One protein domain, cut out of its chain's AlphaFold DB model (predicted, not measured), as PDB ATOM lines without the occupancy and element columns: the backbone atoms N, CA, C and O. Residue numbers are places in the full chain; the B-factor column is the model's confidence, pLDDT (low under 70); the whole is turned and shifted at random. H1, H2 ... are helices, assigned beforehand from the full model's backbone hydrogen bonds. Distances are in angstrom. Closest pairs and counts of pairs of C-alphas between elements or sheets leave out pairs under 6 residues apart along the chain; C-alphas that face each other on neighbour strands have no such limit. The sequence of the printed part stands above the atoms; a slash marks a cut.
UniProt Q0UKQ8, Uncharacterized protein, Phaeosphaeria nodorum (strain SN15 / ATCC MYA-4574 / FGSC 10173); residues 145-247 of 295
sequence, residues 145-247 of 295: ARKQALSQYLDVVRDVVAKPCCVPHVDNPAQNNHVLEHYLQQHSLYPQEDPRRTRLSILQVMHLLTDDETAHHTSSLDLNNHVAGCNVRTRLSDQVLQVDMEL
ATOM      1  N   ALA A 145       8.990  46.001  21.278       87.00
ATOM      2  CA  ALA A 145       8.889  45.666  19.858       87.00
ATOM      3  C   ALA A 145       7.885  44.540  19.606       87.00
ATOM      4  O   ALA A 145       7.077  44.616  18.684       87.00
ATOM      5  N   ARG A 146       7.883  43.523  20.470       89.94
ATOM      6  CA  ARG A 146       6.926  42.423  20.404       89.94
ATOM      7  C   ARG A 146       5.491  42.901  20.610       89.94
ATOM      8  O   ARG A 146       4.614  42.523  19.843       89.94
ATOM      9  N   LYS A 147       5.240  43.740  21.620       88.75
ATOM     10  CA  LYS A 147       3.910  44.327  21.862       88.75
ATOM     11  C   LYS A 147       3.429  45.138  20.661       88.75
ATOM     12  O   LYS A 147       2.277  44.995  20.263       88.75
ATOM     13  N   GLN A 148       4.311  45.940  20.066       86.75
ATOM     14  CA  GLN A 148       4.002  46.704  18.861       86.75
ATOM     15  C   GLN A 148       3.652  45.786  17.684       86.75
ATOM     16  O   GLN A 148       2.624  45.994  17.046       86.75
ATOM     17  N   ALA A 149       4.463  44.759  17.428       87.00
ATOM     18  CA  ALA A 149       4.217  43.800  16.357       87.00
ATOM     19  C   ALA A 149       2.870  43.093  16.526       87.00
ATOM     20  O   ALA A 149       2.060  43.072  15.604       87.00
ATOM     21  N   LEU A 150       2.589  42.579  17.728       89.25
ATOM     22  CA  LEU A 150       1.299  41.963  18.037       89.25
ATOM     23  C   LEU A 150       0.142  42.943  17.823       89.25
ATOM     24  O   LEU A 150      -0.869  42.552  17.250       89.25
ATOM     25  N   SER A 151       0.287  44.210  18.222       88.25
ATOM     26  CA  SER A 151      -0.732  45.231  17.948       88.25
ATOM     27  C   SER A 151      -0.985  45.385  16.450       88.25
ATOM     28  O   SER A 151      -2.134  45.339  16.034       88.25
ATOM     29  N   GLN A 152       0.072  45.491  15.639       88.69
ATOM     30  CA  GLN A 152      -0.044  45.641  14.186       88.69
ATOM     31  C   GLN A 152      -0.734  44.435  13.534       88.69
ATOM     32  O   GLN A 152      -1.631  44.617  12.714       88.69
ATOM     33  N   TYR A 153      -0.388  43.210  13.939       87.62
ATOM     34  CA  TYR A 153      -1.079  42.006  13.461       87.62
ATOM     35  C   TYR A 153      -2.562  42.001  13.846       87.62
ATOM     36  O   TYR A 153      -3.418  41.677  13.026       87.62
ATOM     37  N   LEU A 154      -2.890  42.392  15.075       86.56
ATOM     38  CA  LEU A 154      -4.275  42.439  15.540       86.56
ATOM     39  C   LEU A 154      -5.078  43.580  14.905       86.56
ATOM     40  O   LEU A 154      -6.295  43.460  14.760       86.56
ATOM     41  N   ASP A 155      -4.425  44.676  14.526       88.25
ATOM     42  CA  ASP A 155      -5.041  45.763  13.769       88.25
ATOM     43  C   ASP A 155      -5.390  45.301  12.350       88.25
ATOM     44  O   ASP A 155      -6.505  45.545  11.896       88.25
ATOM     45  N   VAL A 156      -4.503  44.539  11.698       87.62
ATOM     46  CA  VAL A 156      -4.790  43.874  10.415       87.62
ATOM     47  C   VAL A 156      -6.003  42.948  10.535       87.62
ATOM     48  O   VAL A 156      -6.925  43.026   9.724       87.62
ATOM     49  N   VAL A 157      -6.050  42.107  11.573       86.38
ATOM     50  CA  VAL A 157      -7.190  41.211  11.824       86.38
ATOM     51  C   VAL A 157      -8.488  42.001  11.974       86.38
ATOM     52  O   VAL A 157      -9.481  41.690  11.315       86.38
ATOM     53  N   ARG A 158      -8.479  43.058  12.793       85.06
ATOM     54  CA  ARG A 158      -9.642  43.930  12.993       85.06
ATOM     55  C   ARG A 158     -10.088  44.573  11.685       85.06
ATOM     56  O   ARG A 158     -11.276  44.556  11.383       85.06
ATOM     57  N   ASP A 159      -9.161  45.104  10.898       86.12
ATOM     58  CA  ASP A 159      -9.464  45.757   9.625       86.12
ATOM     59  C   ASP A 159     -10.046  44.779   8.601       86.12
ATOM     60  O   ASP A 159     -10.902  45.150   7.793       86.12
ATOM     61  N   VAL A 160      -9.597  43.523   8.622       82.25
ATOM     62  CA  VAL A 160     -10.133  42.461   7.772       82.25
ATOM     63  C   VAL A 160     -11.545  42.063   8.209       82.25
ATOM     64  O   VAL A 160     -12.409  41.957   7.339       82.25
ATOM     65  N   VAL A 161     -11.788  41.904   9.516       79.62
ATOM     66  CA  VAL A 161     -13.095  41.539  10.101       79.62
ATOM     67  C   VAL A 161     -14.114  42.685  10.015       79.62
ATOM     68  O   VAL A 161     -15.304  42.443   9.840       79.62
ATOM     69  N   ALA A 162     -13.682  43.943  10.101       82.25
ATOM     70  CA  ALA A 162     -14.574  45.103  10.038       82.25
ATOM     71  C   ALA A 162     -15.013  45.450   8.606       82.25
ATOM     72  O   ALA A 162     -16.055  46.077   8.410       82.25
ATOM     73  N   LYS A 163     -14.226  45.075   7.588       80.19
ATOM     74  CA  LYS A 163     -14.558  45.376   6.190       80.19
ATOM     75  C   LYS A 163     -15.658  44.425   5.698       80.19
ATOM     76  O   LYS A 163     -15.419  43.216   5.660       80.19
ATOM     77  N   PRO A 164     -16.828  44.944   5.274       67.06
ATOM     78  CA  PRO A 164     -17.885  44.109   4.724       67.06
ATOM     79  C   PRO A 164     -17.381  43.392   3.471       67.06
ATOM     80  O   PRO A 164     -16.546  43.910   2.719       67.06
ATOM     81  N   CYS A 165     -17.881  42.178   3.258       65.00
ATOM     82  CA  CYS A 165     -17.557  41.405   2.073       65.00
ATOM     83  C   CYS A 165     -17.887  42.195   0.790       65.00
ATOM     84  O   CYS A 165     -18.945  42.806   0.677       65.00
ATOM     85  N   CYS A 166     -16.991  42.148  -0.202       63.28
ATOM     86  CA  CYS A 166     -17.109  42.872  -1.469       63.28
ATOM     87  C   CYS A 166     -18.206  42.340  -2.413       63.28
ATOM     88  O   CYS A 166     -18.290  42.813  -3.543       63.28
ATOM     89  N   VAL A 167     -19.009  41.351  -2.002       58.91
ATOM     90  CA  VAL A 167     -20.069  40.767  -2.833       58.91
ATOM     91  C   VAL A 167     -21.388  41.503  -2.549       58.91
ATOM     92  O   VAL A 167     -21.984  41.286  -1.495       58.91
ATOM     93  N   PRO A 168     -21.880  42.355  -3.469       56.12
ATOM     94  CA  PRO A 168     -23.005  43.268  -3.229       56.12
ATOM     95  C   PRO A 168     -24.394  42.601  -3.133       56.12
ATOM     96  O   PRO A 168     -25.397  43.306  -3.103       56.12
ATOM     97  N   HIS A 169     -24.481  41.265  -3.091       56.19
ATOM     98  CA  HIS A 169     -25.746  40.523  -3.219       56.19
ATOM     99  C   HIS A 169     -25.970  39.409  -2.188       56.19
ATOM    100  O   HIS A 169     -26.857  38.582  -2.374       56.19
ATOM    101  N   VAL A 170     -25.200  39.368  -1.098       54.72
ATOM    102  CA  VAL A 170     -25.568  38.518   0.043       54.72
ATOM    103  C   VAL A 170     -26.357  39.392   1.009       54.72
ATOM    104  O   VAL A 170     -25.799  40.334   1.565       54.72
ATOM    105  N   ASP A 171     -27.638  39.079   1.212       55.53
ATOM    106  CA  ASP A 171     -28.587  39.839   2.049       55.53
ATOM    107  C   ASP A 171     -28.178  39.955   3.535       55.53
ATOM    108  O   ASP A 171     -28.914  40.511   4.349       55.53
ATOM    109  N   ASN A 172     -26.999  39.451   3.916       56.38
ATOM    110  CA  ASN A 172     -26.480  39.545   5.272       56.38
ATOM    111  C   ASN A 172     -24.931  39.524   5.328       56.38
ATOM    112  O   ASN A 172     -24.334  38.489   5.635       56.38
ATOM    113  N   PRO A 173     -24.240  40.652   5.071       52.81
ATOM    114  CA  PRO A 173     -22.774  40.739   5.141       52.81
ATOM    115  C   PRO A 173     -22.194  40.424   6.532       52.81
ATOM    116  O   PRO A 173     -20.998  40.165   6.641       52.81
ATOM    117  N   ALA A 174     -23.024  40.405   7.583       55.09
ATOM    118  CA  ALA A 174     -22.617  40.030   8.933       55.09
ATOM    119  C   ALA A 174     -22.266  38.533   9.062       55.09
ATOM    120  O   ALA A 174     -21.352  38.183   9.803       55.09
ATOM    121  N   GLN A 175     -22.918  37.642   8.302       56.91
ATOM    122  CA  GLN A 175     -22.766  36.189   8.477       56.91
ATOM    123  C   GLN A 175     -21.373  35.645   8.137       56.91
ATOM    124  O   GLN A 175     -20.929  34.689   8.771       56.91
ATOM    125  N   ASN A 176     -20.654  36.268   7.202       58.62
ATOM    126  CA  ASN A 176     -19.379  35.727   6.722       58.62
ATOM    127  C   ASN A 176     -18.211  35.999   7.677       58.62
ATOM    128  O   ASN A 176     -17.275  35.207   7.756       58.62
ATOM    129  N   ASN A 177     -18.281  37.086   8.446       69.00
ATOM    130  CA  ASN A 177     -17.229  37.421   9.399       69.00
ATOM    131  C   ASN A 177     -17.404  36.682  10.730       69.00
ATOM    132  O   ASN A 177     -16.416  36.507  11.433       69.00
ATOM    133  N   HIS A 178     -18.597  36.160  11.043       70.56
ATOM    134  CA  HIS A 178     -18.849  35.436  12.293       70.56
ATOM    135  C   HIS A 178     -18.067  34.123  12.421       70.56
ATOM    136  O   HIS A 178     -17.667  33.773  13.527       70.56
ATOM    137  N   VAL A 179     -17.814  33.399  11.323       75.69
ATOM    138  CA  VAL A 179     -17.023  32.152  11.374       75.69
ATOM    139  C   VAL A 179     -15.556  32.459  11.683       75.69
ATOM    140  O   VAL A 179     -14.968  31.834  12.564       75.69
ATOM    141  N   LEU A 180     -14.983  33.461  11.007       79.12
ATOM    142  CA  LEU A 180     -13.626  33.934  11.277       79.12
ATOM    143  C   LEU A 180     -13.520  34.542  12.681       79.12
ATOM    144  O   LEU A 180     -12.575  34.256  13.404       79.12
ATOM    145  N   GLU A 181     -14.498  35.345  13.091       81.56
ATOM    146  CA  GLU A 181     -14.562  35.937  14.427       81.56
ATOM    147  C   GLU A 181     -14.614  34.853  15.507       81.56
ATOM    148  O   GLU A 181     -13.840  34.910  16.457       81.56
ATOM    149  N   HIS A 182     -15.447  33.823  15.337       83.44
ATOM    150  CA  HIS A 182     -15.513  32.690  16.255       83.44
ATOM    151  C   HIS A 182     -14.188  31.919  16.314       83.44
ATOM    152  O   HIS A 182     -13.720  31.600  17.403       83.44
ATOM    153  N   TYR A 183     -13.542  31.668  15.169       85.44
ATOM    154  CA  TYR A 183     -12.211  31.052  15.126       85.44
ATOM    155  C   TYR A 183     -11.180  31.896  15.896       85.44
ATOM    156  O   TYR A 183     -10.489  31.406  16.789       85.44
ATOM    157  N   LEU A 184     -11.131  33.205  15.641       86.44
ATOM    158  CA  LEU A 184     -10.234  34.124  16.344       86.44
ATOM    159  C   LEU A 184     -10.533  34.192  17.852       86.44
ATOM    160  O   LEU A 184      -9.599  34.297  18.650       86.44
ATOM    161  N   GLN A 185     -11.804  34.093  18.253       87.44
ATOM    162  CA  GLN A 185     -12.214  34.005  19.658       87.44
ATOM    163  C   GLN A 185     -11.730  32.713  20.318       87.44
ATOM    164  O   GLN A 185     -11.160  32.760  21.409       87.44
ATOM    165  N   GLN A 186     -11.880  31.567  19.648       89.12
ATOM    166  CA  GLN A 186     -11.391  30.276  20.144       89.12
ATOM    167  C   GLN A 186      -9.877  30.288  20.397       89.12
ATOM    168  O   GLN A 186      -9.405  29.670  21.351       89.12
ATOM    169  N   HIS A 187      -9.127  31.050  19.598       88.00
ATOM    170  CA  HIS A 187      -7.677  31.195  19.724       88.00
ATOM    171  C   HIS A 187      -7.221  32.414  20.548       88.00
ATOM    172  O   HIS A 187      -6.030  32.716  20.578       88.00
ATOM    173  N   SER A 188      -8.131  33.102  21.253       87.25
ATOM    174  CA  SER A 188      -7.813  34.290  22.077       87.25
ATOM    175  C   SER A 188      -7.136  35.434  21.297       87.25
ATOM    176  O   SER A 188      -6.361  36.213  21.853       87.25
ATOM    177  N   LEU A 189      -7.411  35.535  19.993       85.50
ATOM    178  CA  LEU A 189      -6.984  36.645  19.131       85.50
ATOM    179  C   LEU A 189      -8.053  37.744  19.043       85.50
ATOM    180  O   LEU A 189      -7.767  38.854  18.593       85.50
ATOM    181  N   TYR A 190      -9.274  37.444  19.489       81.69
ATOM    182  CA  TYR A 190     -10.405  38.361  19.530       81.69
ATOM    183  C   TYR A 190     -11.291  38.075  20.762       81.69
ATOM    184  O   TYR A 190     -11.434  36.910  21.123       81.69
ATOM    185  N   PRO A 191     -11.918  39.081  21.404       78.19
ATOM    186  CA  PRO A 191     -11.797  40.519  21.152       78.19
ATOM    187  C   PRO A 191     -10.423  41.076  21.553       78.19
ATOM    188  O   PRO A 191      -9.673  40.455  22.305       78.19
ATOM    189  N   GLN A 192     -10.083  42.275  21.061       68.62
ATOM    190  CA  GLN A 192      -8.784  42.912  21.331       68.62
ATOM    191  C   GLN A 192      -8.522  43.146  22.833       68.62
ATOM    192  O   GLN A 192      -7.389  43.363  23.228       68.62
ATOM    193  N   GLU A 193      -9.515  43.098  23.705       77.81
ATOM    194  CA  GLU A 193      -9.314  43.377  25.131       77.81
ATOM    195  C   GLU A 193      -8.770  42.179  25.923       77.81
ATOM    196  O   GLU A 193      -8.406  42.347  27.085       77.81
ATOM    197  N   ASP A 194      -8.655  40.987  25.319       76.19
ATOM    198  CA  ASP A 194      -8.178  39.803  26.041       76.19
ATOM    199  C   ASP A 194      -6.687  39.941  26.425       76.19
ATOM    200  O   ASP A 194      -5.817  39.961  25.545       76.19
ATOM    201  N   PRO A 195      -6.327  39.989  27.725       77.25
ATOM    202  CA  PRO A 195      -4.930  40.046  28.155       77.25
ATOM    203  C   PRO A 195      -4.120  38.817  27.707       77.25
ATOM    204  O   PRO A 195      -2.902  38.914  27.506       77.25
ATOM    205  N   ARG A 196      -4.774  37.666  27.484       80.25
ATOM    206  CA  ARG A 196      -4.135  36.412  27.057       80.25
ATOM    207  C   ARG A 196      -3.515  36.512  25.671       80.25
ATOM    208  O   ARG A 196      -2.516  35.840  25.430       80.25
ATOM    209  N   ARG A 197      -4.007  37.402  24.805       79.12
ATOM    210  CA  ARG A 197      -3.454  37.618  23.455       79.12
ATOM    211  C   ARG A 197      -1.973  37.978  23.484       79.12
ATOM    212  O   ARG A 197      -1.205  37.590  22.613       79.12
ATOM    213  N   THR A 198      -1.554  38.708  24.521       82.44
ATOM    214  CA  THR A 198      -0.160  39.126  24.649       82.44
ATOM    215  C   THR A 198       0.746  37.959  25.005       82.44
ATOM    216  O   THR A 198       1.938  38.068  24.743       82.44
ATOM    217  N   ARG A 199       0.200  36.846  25.520       90.69
ATOM    218  CA  ARG A 199       0.926  35.639  25.951       90.69
ATOM    219  C   ARG A 199       1.413  34.799  24.775       90.69
ATOM    220  O   ARG A 199       2.504  34.243  24.867       90.69
ATOM    221  N   LEU A 200       0.674  34.772  23.665       91.12
ATOM    222  CA  LEU A 200       1.054  34.050  22.445       91.12
ATOM    223  C   LEU A 200       2.298  34.654  21.797       91.12
ATOM    224  O   LEU A 200       2.451  35.874  21.756       91.12
ATOM    225  N   SER A 201       3.189  33.813  21.275       92.69
ATOM    226  CA  SER A 201       4.335  34.294  20.502       92.69
ATOM    227  C   SER A 201       3.870  34.897  19.166       92.69
ATOM    228  O   SER A 201       2.817  34.523  18.649       92.69
ATOM    229  N   ILE A 202       4.637  35.831  18.586       91.31
ATOM    230  CA  ILE A 202       4.281  36.414  17.278       91.31
ATOM    231  C   ILE A 202       4.185  35.309  16.229       91.31
ATOM    232  O   ILE A 202       3.259  35.313  15.428       91.31
ATOM    233  N   LEU A 203       5.109  34.345  16.263       91.06
ATOM    234  CA  LEU A 203       5.106  33.246  15.309       91.06
ATOM    235  C   LEU A 203       3.834  32.395  15.431       91.06
ATOM    236  O   LEU A 203       3.261  32.010  14.417       91.06
ATOM    237  N   GLN A 204       3.354  32.145  16.653       91.81
ATOM    238  CA  GLN A 204       2.081  31.451  16.866       91.81
ATOM    239  C   GLN A 204       0.906  32.242  16.290       91.81
ATOM    240  O   GLN A 204       0.076  31.663  15.599       91.81
ATOM    241  N   VAL A 205       0.856  33.557  16.526       90.81
ATOM    242  CA  VAL A 205      -0.187  34.418  15.947       90.81
ATOM    243  C   VAL A 205      -0.120  34.394  14.421       90.81
ATOM    244  O   VAL A 205      -1.139  34.197  13.773       90.81
ATOM    245  N   MET A 206       1.068  34.525  13.829       89.62
ATOM    246  CA  MET A 206       1.237  34.452  12.378       89.62
ATOM    247  C   MET A 206       0.792  33.112  11.807       89.62
ATOM    248  O   MET A 206       0.070  33.109  10.814       89.62
ATOM    249  N   HIS A 207       1.181  31.992  12.421       89.94
ATOM    250  CA  HIS A 207       0.716  30.675  11.994       89.94
ATOM    251  C   HIS A 207      -0.805  30.602  12.047       89.94
ATOM    252  O   HIS A 207      -1.406  30.344  11.018       89.94
ATOM    253  N   LEU A 208      -1.434  30.971  13.165       89.50
ATOM    254  CA  LEU A 208      -2.897  30.995  13.284       89.50
ATOM    255  C   LEU A 208      -3.579  31.884  12.231       89.50
ATOM    256  O   LEU A 208      -4.683  31.590  11.792       89.50
ATOM    257  N   LEU A 209      -2.947  32.973  11.789       85.94
ATOM    258  CA  LEU A 209      -3.523  33.857  10.767       85.94
ATOM    259  C   LEU A 209      -3.271  33.389   9.328       85.94
ATOM    260  O   LEU A 209      -3.945  33.860   8.412       85.94
ATOM    261  N   THR A 210      -2.308  32.493   9.120       84.62
ATOM    262  CA  THR A 210      -1.884  32.013   7.794       84.62
ATOM    263  C   THR A 210      -2.212  30.540   7.543       84.62
ATOM    264  O   THR A 210      -2.085  30.095   6.401       84.62
ATOM    265  N   ASP A 211      -2.656  29.810   8.571       85.19
ATOM    266  CA  ASP A 211      -2.929  28.373   8.523       85.19
ATOM    267  C   ASP A 211      -4.044  28.006   7.530       85.19
ATOM    268  O   ASP A 211      -4.973  28.776   7.252       85.19
ATOM    269  N   ASP A 212      -3.972  26.779   7.026       78.88
ATOM    270  CA  ASP A 212      -4.986  26.181   6.166       78.88
ATOM    271  C   ASP A 212      -6.298  25.916   6.921       78.88
ATOM    272  O   ASP A 212      -7.363  25.909   6.305       78.88
ATOM    273  N   GLU A 213      -6.281  25.782   8.251       76.31
ATOM    274  CA  GLU A 213      -7.515  25.739   9.053       76.31
ATOM    275  C   GLU A 213      -8.275  27.069   8.987       76.31
ATOM    276  O   GLU A 213      -9.477  27.100   8.708       76.31
ATOM    277  N   THR A 214      -7.569  28.189   9.126       71.62
ATOM    278  CA  THR A 214      -8.119  29.537   8.915       71.62
ATOM    279  C   THR A 214      -8.616  29.688   7.479       71.62
ATOM    280  O   THR A 214      -9.652  30.313   7.221       71.62
ATOM    281  N   ALA A 215      -7.937  29.047   6.521       68.06
ATOM    282  CA  ALA A 215      -8.416  28.950   5.149       68.06
ATOM    283  C   ALA A 215      -9.720  28.147   5.034       68.06
ATOM    284  O   ALA A 215     -10.621  28.555   4.308       68.06
ATOM    285  N   HIS A 216      -9.866  27.043   5.763       70.19
ATOM    286  CA  HIS A 216     -11.083  26.237   5.754       70.19
ATOM    287  C   HIS A 216     -12.271  27.007   6.342       70.19
ATOM    288  O   HIS A 216     -13.346  27.037   5.745       70.19
ATOM    289  N   HIS A 217     -12.051  27.728   7.443       69.50
ATOM    290  CA  HIS A 217     -13.056  28.593   8.063       69.50
ATOM    291  C   HIS A 217     -13.443  29.802   7.201       69.50
ATOM    292  O   HIS A 217     -14.572  30.278   7.289       69.50
ATOM    293  N   THR A 218     -12.539  30.276   6.340       65.25
ATOM    294  CA  THR A 218     -12.845  31.328   5.355       65.25
ATOM    295  C   THR A 218     -13.445  30.786   4.053       65.25
ATOM    296  O   THR A 218     -14.110  31.542   3.349       65.25
ATOM    297  N   SER A 219     -13.263  29.496   3.742       61.72
ATOM    298  CA  SER A 219     -13.724  28.868   2.490       61.72
ATOM    299  C   SER A 219     -15.038  28.091   2.622       61.72
ATOM    300  O   SER A 219     -15.742  27.955   1.630       61.72
ATOM    301  N   SER A 220     -15.412  27.592   3.812       54.75
ATOM    302  CA  SER A 220     -16.615  26.747   3.981       54.75
ATOM    303  C   SER A 220     -17.955  27.492   3.853       54.75
ATOM    304  O   SER A 220     -19.019  26.876   3.896       54.75
ATOM    305  N   LEU A 221     -17.926  28.805   3.601       54.31
ATOM    306  CA  LEU A 221     -19.085  29.637   3.242       54.31
ATOM    307  C   LEU A 221     -19.432  29.513   1.743       54.31
ATOM    308  O   LEU A 221     -19.686  30.502   1.050       54.31
ATOM    309  N   ASP A 222     -19.416  28.273   1.259       47.34
ATOM    310  CA  ASP A 222     -19.374  27.856  -0.142       47.34
ATOM    311  C   ASP A 222     -20.726  28.049  -0.857       47.34
ATOM    312  O   ASP A 222     -21.458  27.125  -1.207       47.34
ATOM    313  N   LEU A 223     -21.090  29.311  -1.075       56.28
ATOM    314  CA  LEU A 223     -21.918  29.700  -2.208       56.28
ATOM    315  C   LEU A 223     -20.944  29.921  -3.366       56.28
ATOM    316  O   LEU A 223     -20.236  30.921  -3.363       56.28
ATOM    317  N   ASN A 224     -20.909  29.004  -4.339       54.41
ATOM    318  CA  ASN A 224     -19.940  28.883  -5.452       54.41
ATOM    319  C   ASN A 224     -19.516  30.177  -6.203       54.41
ATOM    320  O   ASN A 224     -18.543  30.159  -6.949       54.41
ATOM    321  N   ASN A 225     -20.204  31.308  -6.016       55.03
ATOM    322  CA  ASN A 225     -19.857  32.614  -6.597       55.03
ATOM    323  C   ASN A 225     -19.149  33.578  -5.618       55.03
ATOM    324  O   ASN A 225     -18.598  34.592  -6.041       55.03
ATOM    325  N   HIS A 226     -19.169  33.296  -4.315       55.75
ATOM    326  CA  HIS A 226     -18.625  34.154  -3.264       55.75
ATOM    327  C   HIS A 226     -17.109  33.969  -3.091       55.75
ATOM    328  O   HIS A 226     -16.381  34.960  -2.968       55.75
ATOM    329  N   VAL A 227     -16.635  32.720  -3.164       51.88
ATOM    330  CA  VAL A 227     -15.222  32.331  -2.989       51.88
ATOM    331  C   VAL A 227     -14.317  32.956  -4.059       51.88
ATOM    332  O   VAL A 227     -13.204  33.375  -3.758       51.88
ATOM    333  N   ALA A 228     -14.809  33.121  -5.290       52.31
ATOM    334  CA  ALA A 228     -14.037  33.742  -6.371       52.31
ATOM    335  C   ALA A 228     -13.832  35.264  -6.197       52.31
ATOM    336  O   ALA A 228     -12.884  35.818  -6.749       52.31
ATOM    337  N   GLY A 229     -14.711  35.948  -5.450       51.91
ATOM    338  CA  GLY A 229     -14.680  37.410  -5.284       51.91
ATOM    339  C   GLY A 229     -14.186  37.896  -3.918       51.91
ATOM    340  O   GLY A 229     -13.699  39.021  -3.798       51.91
ATOM    341  N   CYS A 230     -14.300  37.075  -2.872       64.00
ATOM    342  CA  CYS A 230     -13.949  37.467  -1.512       64.00
ATOM    343  C   CYS A 230     -12.556  36.973  -1.133       64.00
ATOM    344  O   CYS A 230     -12.388  35.925  -0.519       64.00
ATOM    345  N   ASN A 231     -11.542  37.767  -1.470       74.06
ATOM    346  CA  ASN A 231     -10.156  37.395  -1.223       74.06
ATOM    347  C   ASN A 231      -9.671  37.740   0.203       74.06
ATOM    348  O   ASN A 231      -8.596  38.307   0.396       74.06
ATOM    349  N   VAL A 232     -10.502  37.458   1.216       75.25
ATOM    350  CA  VAL A 232     -10.214  37.774   2.629       75.25
ATOM    351  C   VAL A 232      -8.942  37.076   3.101       75.25
ATOM    352  O   VAL A 232      -8.126  37.719   3.759       75.25
ATOM    353  N   ARG A 233      -8.728  35.816   2.696       78.00
ATOM    354  CA  ARG A 233      -7.517  35.047   3.009       78.00
ATOM    355  C   ARG A 233      -6.261  35.707   2.449       78.00
ATOM    356  O   ARG A 233      -5.356  36.004   3.221       78.00
ATOM    357  N   THR A 234      -6.188  35.945   1.137       80.75
ATOM    358  CA  THR A 234      -4.993  36.560   0.540       80.75
ATOM    359  C   THR A 234      -4.780  37.959   1.090       80.75
ATOM    360  O   THR A 234      -3.662  38.288   1.438       80.75
ATOM    361  N   ARG A 235      -5.840  38.750   1.306       82.00
ATOM    362  CA  ARG A 235      -5.702  40.074   1.929       82.00
ATOM    363  C   ARG A 235      -5.136  39.998   3.348       82.00
ATOM    364  O   ARG A 235      -4.287  40.813   3.689       82.00
ATOM    365  N   LEU A 236      -5.609  39.056   4.169       83.19
ATOM    366  CA  LEU A 236      -5.086  38.837   5.518       83.19
ATOM    367  C   LEU A 236      -3.619  38.399   5.453       83.19
ATOM    368  O   LEU A 236      -2.778  39.003   6.109       83.19
ATOM    369  N   SER A 237      -3.305  37.406   4.621       84.25
ATOM    370  CA  SER A 237      -1.946  36.887   4.453       84.25
ATOM    371  C   SER A 237      -0.979  37.951   3.929       84.25
ATOM    372  O   SER A 237       0.083  38.129   4.518       84.25
ATOM    373  N   ASP A 238      -1.358  38.713   2.903       86.44
ATOM    374  CA  ASP A 238      -0.547  39.786   2.322       86.44
ATOM    375  C   ASP A 238      -0.281  40.900   3.339       86.44
ATOM    376  O   ASP A 238       0.845  41.376   3.451       86.44
ATOM    377  N   GLN A 239      -1.292  41.299   4.120       85.62
ATOM    378  CA  GLN A 239      -1.127  42.327   5.153       85.62
ATOM    379  C   GLN A 239      -0.272  41.837   6.326       85.62
ATOM    380  O   GLN A 239       0.558  42.591   6.826       85.62
ATOM    381  N   VAL A 240      -0.421  40.576   6.740       84.75
ATOM    382  CA  VAL A 240       0.445  39.939   7.748       84.75
ATOM    383  C   VAL A 240       1.895  39.900   7.250       84.75
ATOM    384  O   VAL A 240       2.801  40.307   7.973       84.75
ATOM    385  N   LEU A 241       2.130  39.484   6.001       84.38
ATOM    386  CA  LEU A 241       3.468  39.472   5.400       84.38
ATOM    387  C   LEU A 241       4.046  40.884   5.256       84.38
ATOM    388  O   LEU A 241       5.235  41.088   5.493       84.38
ATOM    389  N   GLN A 242       3.216  41.873   4.919       83.94
ATOM    390  CA  GLN A 242       3.639  43.268   4.864       83.94
ATOM    391  C   GLN A 242       4.077  43.772   6.243       83.94
ATOM    392  O   GLN A 242       5.130  44.398   6.347       83.94
ATOM    393  N   VAL A 243       3.318  43.468   7.302       81.12
ATOM    394  CA  VAL A 243       3.716  43.792   8.678       81.12
ATOM    395  C   VAL A 243       5.054  43.125   9.010       81.12
ATOM    396  O   VAL A 243       5.958  43.820   9.465       81.12
ATOM    397  N   ASP A 244       5.252  41.837   8.704       79.94
ATOM    398  CA  ASP A 244       6.537  41.150   8.932       79.94
ATOM    399  C   ASP A 244       7.720  41.838   8.227       79.94
ATOM    400  O   ASP A 244       8.782  42.040   8.822       79.94
ATOM    401  N   MET A 245       7.524  42.257   6.972       76.69
ATOM    402  CA  MET A 245       8.538  42.972   6.193       76.69
ATOM    403  C   MET A 245       8.842  44.373   6.741       76.69
ATOM    404  O   MET A 245       9.977  44.844   6.637       76.69
ATOM    405  N   GLU A 246       7.839  45.055   7.295       72.81
ATOM    406  CA  GLU A 246       7.966  46.407   7.845       72.81
ATOM    407  C   GLU A 246       8.471  46.429   9.290       72.81
ATOM    408  O   GLU A 246       8.946  47.475   9.756       72.81
ATOM    409  N   LEU A 247       8.406  45.295   9.992       70.00
ATOM    410  CA  LEU A 247       8.863  45.188  11.366       70.00
ATOM    411  C   LEU A 247      10.367  45.432  11.456       70.00
ATOM    412  O   LEU A 247      11.221  44.618  11.096       70.00
TER     413      LEU A 247
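This is residues 145 to 247 of the 295 residues of an uncharacterized protein of Phaeosphaeria nodorum (strain SN15 / ATCC MYA-4574 / FGSC 10173) (UniProt Q0UKQ8). An elongated bundle of helices in four columns: H1, H2 and H6 make one each, and the short H4 and H5, one after the other, make the fourth. The two long links gather at one end; the small H3 sits toward the other. The printed part has 103 residues with six named helices, H1 to H6 in order, and no named strand: all helix. It is compact, with a radius of gyration of the C-alphas of 13.7 A and spans of 42 by 26 by 21 A.

H1, residues 145 to 162, begins at C-alpha 145 (8.889, 45.666, 19.858) and is 25.4 A long. H2, residues 174 to 186, is 18.6 A long. H3 is residues 195 to 198, H4 202 to 210, H5 212 to 219. H6, residues 232 to 246, is 20.8 A long and ends at C-alpha 246 (7.966, 46.407, 7.845).

H1 touches H6, opposite ways at a shallow tilt of 23 degrees; the closest C-alphas, of Tyr 153 and Val 240, are 6.3 A apart. With residues 146 to 153 alone H1 touches H4, closest at C-alphas 150 and 202, 6.3 A. H1 and H2, a helical hairpin, only just touch, with 3 pairs of C-alphas within 8 A, closest at 161 and 177, 5.9 A. H4 touches H6, C-alphas 210 and 237 being closest at 5.9 A. H2 touches H5, C-alphas 180 and 217 being closest at 6.3 A. H2 and H4 are apart. Every O i to N i+4 pair is within hydrogen-bond range in H1, H4, H5 and H6, and 6 of 9 are in H2; H3 is too short for one.

The C-alphas of Ala 145 and His 169, the two farthest apart, are 41.9 A apart. The printed part has no cut. The links H1 to H2 and H5 to H6 are long. The pLDDT is under 70 in 30 residues, among them 164 to 177 and 217 to 230.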